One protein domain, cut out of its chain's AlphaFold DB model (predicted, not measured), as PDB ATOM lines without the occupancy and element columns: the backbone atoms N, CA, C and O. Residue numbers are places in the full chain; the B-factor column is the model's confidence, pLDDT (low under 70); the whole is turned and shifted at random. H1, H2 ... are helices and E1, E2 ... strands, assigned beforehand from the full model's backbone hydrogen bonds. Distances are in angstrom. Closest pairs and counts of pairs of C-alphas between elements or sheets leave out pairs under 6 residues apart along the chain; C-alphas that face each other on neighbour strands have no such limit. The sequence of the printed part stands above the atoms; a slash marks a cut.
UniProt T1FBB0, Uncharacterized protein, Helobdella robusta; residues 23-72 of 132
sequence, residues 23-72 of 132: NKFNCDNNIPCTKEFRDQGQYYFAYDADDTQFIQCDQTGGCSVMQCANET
ATOM      1  N   ASN A  23      36.173   9.217 -53.407       83.25
ATOM      2  CA  ASN A  23      36.554   8.364 -52.284       83.25
ATOM      3  C   ASN A  23      37.308   9.182 -51.228       83.25
ATOM      4  O   ASN A  23      38.526   9.355 -51.323       83.25
ATOM      5  N   LYS A  24      36.579   9.668 -50.220       89.31
ATOM      6  CA  LYS A  24      37.133  10.391 -49.067       89.31
ATOM      7  C   LYS A  24      37.095   9.531 -47.806       89.31
ATOM      8  O   LYS A  24      36.270   8.624 -47.689       89.31
ATOM      9  N   PHE A  25      37.998   9.811 -46.875       94.31
ATOM     10  CA  PHE A  25      38.257   8.992 -45.694       94.31
ATOM     11  C   PHE A  25      38.344   9.847 -44.418       94.31
ATOM     12  O   PHE A  25      38.426  11.071 -44.492       94.31
ATOM     13  N   ASN A  26      38.385   9.200 -43.248       95.56
ATOM     14  CA  ASN A  26      38.646   9.832 -41.943       95.56
ATOM     15  C   ASN A  26      39.471   8.901 -41.032       95.56
ATOM     16  O   ASN A  26      39.742   7.757 -41.386       95.56
ATOM     17  N   CYS A  27      39.872   9.373 -39.849       96.75
ATOM     18  CA  CYS A  27      40.619   8.559 -38.879       96.75
ATOM     19  C   CYS A  27      39.745   7.885 -37.804       96.75
ATOM     20  O   CYS A  27      40.292   7.280 -36.884       96.75
ATOM     21  N   ASP A  28      38.415   7.945 -37.928       95.88
ATOM     22  CA  ASP A  28      37.481   7.470 -36.902       95.88
ATOM     23  C   ASP A  28      36.789   6.158 -37.293       95.88
ATOM     24  O   ASP A  28      36.841   5.167 -36.564       95.88
ATOM     25  N   ASN A  29      36.110   6.143 -38.442       94.38
ATOM     26  CA  ASN A  29      35.256   5.034 -38.875       94.38
ATOM     27  C   ASN A  29      35.430   4.639 -40.349       94.38
ATOM     28  O   ASN A  29      34.914   3.598 -40.755       94.38
ATOM     29  N   ASN A  30      36.185   5.414 -41.128       95.06
ATOM     30  CA  ASN A  30      36.513   5.131 -42.521       95.06
ATOM     31  C   ASN A  30      38.027   5.272 -42.745       95.06
ATOM     32  O   ASN A  30      38.482   6.158 -43.466       95.06
ATOM     33  N   ILE A  31      38.800   4.425 -42.054       94.81
ATOM     34  CA  ILE A  31      40.259   4.547 -41.922       94.81
ATOM     35  C   ILE A  31      40.974   3.922 -43.132       94.81
ATOM     36  O   ILE A  31      40.912   2.701 -43.303       94.81
ATOM     37  N   PRO A  32      41.727   4.704 -43.929       94.81
ATOM     38  CA  PRO A  32      42.380   4.204 -45.135       94.81
ATOM     39  C   PRO A  32      43.757   3.584 -44.866       94.81
ATOM     40  O   PRO A  32      44.357   3.000 -45.763       94.81
ATOM     41  N   CYS A  33      44.285   3.678 -43.643       95.44
ATOM     42  CA  CYS A  33      45.634   3.228 -43.278       95.44
ATOM     43  C   CYS A  33      45.753   1.701 -43.116       95.44
ATOM     44  O   CYS A  33      46.304   1.192 -42.136       95.44
ATOM     45  N   THR A  34      45.230   0.953 -44.088       95.31
ATOM     46  CA  THR A  34      45.270  -0.507 -44.128       95.31
ATOM     47  C   THR A  34      46.625  -1.003 -44.626       95.31
ATOM     48  O   THR A  34      47.357  -0.318 -45.344       95.31
ATOM     49  N   LYS A  35      46.969  -2.245 -44.270       94.81
ATOM     50  CA  LYS A  35      48.181  -2.886 -44.794       94.81
ATOM     51  C   LYS A  35      48.175  -2.970 -46.327       94.81
ATOM     52  O   LYS A  35      49.225  -2.790 -46.928       94.81
ATOM     53  N   GLU A  36      47.014  -3.203 -46.932       93.25
ATOM     54  CA  GLU A  36      46.852  -3.310 -48.386       93.25
ATOM     55  C   GLU A  36      47.311  -2.041 -49.113       93.25
ATOM     56  O   GLU A  36      48.145  -2.126 -50.011       93.25
ATOM     57  N   PHE A  37      46.846  -0.865 -48.682       89.12
ATOM     58  CA  PHE A  37      47.254   0.396 -49.298       89.12
ATOM     59  C   PHE A  37      48.740   0.708 -49.074       89.12
ATOM     60  O   PHE A  37      49.435   1.132 -49.997       89.12
ATOM     61  N   ARG A  38      49.270   0.434 -47.875       90.19
ATOM     62  CA  ARG A  38      50.698   0.658 -47.582       90.19
ATOM     63  C   ARG A  38      51.622  -0.230 -48.405       90.19
ATOM     64  O   ARG A  38      52.682   0.231 -48.822       90.19
ATOM     65  N   ASP A  39      51.230  -1.481 -48.647       89.62
ATOM     66  CA  ASP A  39      51.994  -2.408 -49.488       89.62
ATOM     67  C   ASP A  39      52.049  -1.927 -50.954       89.62
ATOM     68  O   ASP A  39      52.971  -2.286 -51.684       89.62
ATOM     69  N   GLN A  40      51.114  -1.063 -51.367       84.44
ATOM     70  CA  GLN A  40      51.098  -0.377 -52.665       84.44
ATOM     71  C   GLN A  40      51.799   0.993 -52.636       84.44
ATOM     72  O   GLN A  40      51.836   1.695 -53.644       84.44
ATOM     73  N   GLY A  41      52.354   1.400 -51.491       82.06
ATOM     74  CA  GLY A  41      52.979   2.712 -51.325       82.06
ATOM     75  C   GLY A  41      51.986   3.871 -51.180       82.06
ATOM     76  O   GLY A  41      52.395   5.030 -51.248       82.06
ATOM     77  N   GLN A  42      50.697   3.594 -50.968       85.06
ATOM     78  CA  GLN A  42      49.675   4.619 -50.793       85.06
ATOM     79  C   GLN A  42      49.536   4.991 -49.312       85.06
ATOM     80  O   GLN A  42      49.022   4.225 -48.499       85.06
ATOM     81  N   TYR A  43      50.011   6.190 -48.973       89.69
ATOM     82  CA  TYR A  43      50.032   6.712 -47.602       89.69
ATOM     83  C   TYR A  43      49.194   7.979 -47.410       89.69
ATOM     84  O   TYR A  43      49.119   8.475 -46.293       89.69
ATOM     85  N   TYR A  44      48.589   8.515 -48.470       89.25
ATOM     86  CA  TYR A  44      47.889   9.795 -48.421       89.25
ATOM     87  C   TYR A  44      46.535   9.694 -49.114       89.25
ATOM     88  O   TYR A  44      46.422   9.048 -50.159       89.25
ATOM     89  N   PHE A  45      45.514  10.303 -48.513       89.06
ATOM     90  CA  PHE A  45      44.119  10.167 -48.933       89.06
ATOM     91  C   PHE A  45      43.341  11.465 -48.708       89.06
ATOM     92  O   PHE A  45      43.666  12.234 -47.805       89.06
ATOM     93  N   ALA A  46      42.282  11.676 -49.489       90.44
ATOM     94  CA  ALA A  46      41.373  12.800 -49.296       90.44
ATOM     95  C   ALA A  46      40.634  12.693 -47.954       90.44
ATOM     96  O   ALA A  46      40.141  11.616 -47.602       90.44
ATOM     97  N   TYR A  47      40.546  13.807 -47.225       91.88
ATOM     98  CA  TYR A  47      39.758  13.891 -45.999       91.88
ATOM     99  C   TYR A  47      38.291  14.193 -46.313       91.88
ATOM    100  O   TYR A  47      37.990  14.928 -47.249       91.88
ATOM    101  N   ASP A  48      37.366  13.594 -45.565       93.62
ATOM    102  CA  ASP A  48      35.935  13.626 -45.880       93.62
ATOM    103  C   ASP A  48      35.189  14.878 -45.410       93.62
ATOM    104  O   ASP A  48      34.176  15.231 -46.019       93.62
ATOM    105  N   ALA A  49      35.678  15.563 -44.376       90.88
ATOM    106  CA  ALA A  49      34.988  16.719 -43.806       90.88
ATOM    107  C   ALA A  49      35.481  18.075 -44.340       90.88
ATOM    108  O   ALA A  49      34.721  19.042 -44.299       90.88
ATOM    109  N   ASP A  50      36.721  18.160 -44.825       87.94
ATOM    110  CA  ASP A  50      37.340  19.413 -45.270       87.94
ATOM    111  C   ASP A  50      38.362  19.155 -46.385       87.94
ATOM    112  O   ASP A  50      39.354  18.453 -46.187       87.94
ATOM    113  N   ASP A  51      38.135  19.762 -47.549       84.31
ATOM    114  CA  ASP A  51      39.010  19.627 -48.716       84.31
ATOM    115  C   ASP A  51      40.373  20.295 -48.510       84.31
ATOM    116  O   ASP A  51      41.309  19.996 -49.245       84.31
ATOM    117  N   THR A  52      40.522  21.168 -47.511       82.88
ATOM    118  CA  THR A  52      41.811  21.758 -47.118       82.88
ATOM    119  C   THR A  52      42.634  20.856 -46.205       82.88
ATOM    120  O   THR A  52      43.694  21.251 -45.713       82.88
ATOM    121  N   GLN A  53      42.167  19.633 -45.976       87.38
ATOM    122  CA  GLN A  53      42.841  18.636 -45.170       87.38
ATOM    123  C   GLN A  53      42.980  17.325 -45.938       87.38
ATOM    124  O   GLN A  53      42.283  17.039 -46.912       87.38
ATOM    125  N   PHE A  54      43.914  16.504 -45.486       90.06
ATOM    126  CA  PHE A  54      44.161  15.180 -46.034       90.06
ATOM    127  C   PHE A  54      44.554  14.224 -44.918       90.06
ATOM    128  O   PHE A  54      44.957  14.633 -43.830       90.06
ATOM    129  N   ILE A  55      44.453  12.931 -45.188       92.75
ATOM    130  CA  ILE A  55      44.922  11.897 -44.275       92.75
ATOM    131  C   ILE A  55      46.328  11.498 -44.659       92.75
ATOM    132  O   ILE A  55      46.594  11.201 -45.820       92.75
ATOM    133  N   GLN A  56      47.199  11.428 -43.659       93.12
ATOM    134  CA  GLN A  56      48.515  10.827 -43.746       93.12
ATOM    135  C   GLN A  56      48.555   9.559 -42.892       93.12
ATOM    136  O   GLN A  56      48.263   9.577 -41.694       93.12
ATOM    137  N   CYS A  57      48.952   8.461 -43.521       93.81
ATOM    138  CA  CYS A  57      49.219   7.193 -42.871       93.81
ATOM    139  C   CYS A  57      50.711   7.041 -42.577       93.81
ATOM    140  O   CYS A  57      51.556   7.436 -43.384       93.81
ATOM    141  N   ASP A  58      51.048   6.400 -41.461       92.69
ATOM    142  CA  ASP A  58      52.417   5.962 -41.183       92.69
ATOM    143  C   ASP A  58      52.664   4.495 -41.600       92.69
ATOM    144  O   ASP A  58      51.761   3.764 -42.016       92.69
ATOM    145  N   GLN A  59      53.915   4.043 -41.475       91.25
ATOM    146  CA  GLN A  59      54.341   2.686 -41.858       91.25
ATOM    147  C   GLN A  59      53.694   1.572 -41.015       91.25
ATOM    148  O   GLN A  59      53.621   0.422 -41.448       91.25
ATOM    149  N   THR A  60      53.214   1.901 -39.818       94.31
ATOM    150  CA  THR A  60      52.572   0.973 -38.880       94.31
ATOM    151  C   THR A  60      51.047   0.990 -38.972       94.31
ATOM    152  O   THR A  60      50.406   0.015 -38.578       94.31
ATOM    153  N   GLY A  61      50.463   2.000 -39.626       93.19
ATOM    154  CA  GLY A  61      49.019   2.159 -39.820       93.19
ATOM    155  C   GLY A  61      48.394   3.220 -38.932       93.19
ATOM    156  O   GLY A  61      47.170   3.282 -38.855       93.19
ATOM    157  N   GLY A  62      49.207   4.045 -38.272       96.75
ATOM    158  CA  GLY A  62      48.714   5.262 -37.645       96.75
ATOM    159  C   GLY A  62      48.079   6.173 -38.693       96.75
ATOM    160  O   GLY A  62      48.571   6.264 -39.817       96.75
ATOM    161  N   CYS A  63      46.971   6.809 -38.315       97.00
ATOM    162  CA  CYS A  63      46.192   7.726 -39.140       97.00
ATOM    163  C   CYS A  63      46.269   9.122 -38.530       97.00
ATOM    164  O   CYS A  63      46.060   9.279 -37.327       97.00
ATOM    165  N   SER A  64      46.587  10.129 -39.338       96.25
ATOM    166  CA  SER A  64      46.617  11.533 -38.922       96.25
ATOM    167  C   SER A  64      45.927  12.408 -39.959       96.25
ATOM    168  O   SER A  64      46.173  12.253 -41.153       96.25
ATOM    169  N   VAL A  65      45.084  13.338 -39.504       94.94
ATOM    170  CA  VAL A  65      44.523  14.400 -40.352       94.94
ATOM    171  C   VAL A  65      45.514  15.557 -40.379       94.94
ATOM    172  O   VAL A  65      45.955  16.036 -39.335       94.94
ATOM    173  N   MET A  66      45.871  15.987 -41.579       91.19
ATOM    174  CA  MET A  66      46.895  16.985 -41.845       91.19
ATOM    175  C   MET A  66      46.285  18.158 -42.601       91.19
ATOM    176  O   MET A  66      45.438  17.976 -43.471       91.19
ATOM    177  N   GLN A  67      46.738  19.368 -42.279       89.19
ATOM    178  CA  GLN A  67      46.302  20.591 -42.944       89.19
ATOM    179  C   GLN A  67      47.136  20.837 -44.206       89.19
ATOM    180  O   GLN A  67      48.369  20.803 -44.159       89.19
ATOM    181  N   CYS A  68      46.476  21.149 -45.317       80.31
ATOM    182  CA  CYS A  68      47.125  21.678 -46.509       80.31
ATOM    183  C   CYS A  68      47.639  23.107 -46.245       80.31
ATOM    184  O   CYS A  68      47.007  23.906 -45.551       80.31
ATOM    185  N   ALA A  69      48.803  23.461 -46.789       77.62
ATOM    186  CA  ALA A  69      49.398  24.777 -46.552       77.62
ATOM    187  C   ALA A  69      48.591  25.914 -47.218       77.62
ATOM    188  O   ALA A  69      48.078  25.740 -48.319       77.62
ATOM    189  N   ASN A  70      48.529  27.095 -46.588       71.56
ATOM    190  CA  ASN A  70      47.942  28.331 -47.144       71.56
ATOM    191  C   ASN A  70      46.535  28.168 -47.766       71.56
ATOM    192  O   ASN A  70      46.309  28.643 -48.874       71.56
ATOM    193  N   GLU A  71      45.611  27.489 -47.072       65.56
ATOM    194  CA  GLU A  71      44.205  27.312 -47.507       65.56
ATOM    195  C   GLU A  71      44.036  26.547 -48.835       65.56
ATOM    196  O   GLU A  71      43.004  26.635 -49.498       65.56
ATOM    197  N   THR A  72      45.051  25.779 -49.236       63.94
ATOM    198  CA  THR A  72      44.961  24.917 -50.420       63.94
ATOM    199  C   THR A  72      44.070  23.714 -50.190       63.94
ATOM    200  O   THR A  72      43.835  23.316 -49.052       63.94
TER     201      THR A  72
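Overview. This is residues 23 to 72 of the 132 residues of an uncharacterized protein of Helobdella robusta (UniProt T1FBB0). This small domain has little regular structure: a three-stranded antiparallel sheet makes its core, the unnamed residues 23 to 34 loop past one face of it, and the short helix H1 lies beyond one end. The printed part has 50 residues, 18 of them in named elements, in the order H1, E1, E2, E3; the class is mixed. It is compact, with a radius of gyration of the C-alphas of 10.5 A, and only just elongated, spanning 31 by 20 by 17 A.

Along the chain. H1 is residues 35 to 39, from C-alpha 35 at (48.181, -2.886, -44.794). E1 is residues 44 to 46. E2, residues 53 to 57, is 13.3 A long. E3, residues 63 to 67, is 13.4 A long and ends at C-alpha 67 at (46.302, 20.591, -42.944).

Arrangement. E1, E2 and E3 form a meander, each strand the antiparallel neighbour of the one before. In the hairpin E1 and E2, N 55 and O 45 are 2.8 A apart; in the hairpin E2 and E3, N 56 and O 64 are 2.8 A apart. H1, with its O i to N i+4 pair within hydrogen-bond range, is only just not on the sheet, with 4 pairs of C-alphas within 10 A.

Size, cuts and confidence. The C-alphas farthest apart, of Glu 36 and Asn 70, are 31.7 A apart. The printed part has no cut and no long link between named elements. Residues 71 to 72 have pLDDT under 70.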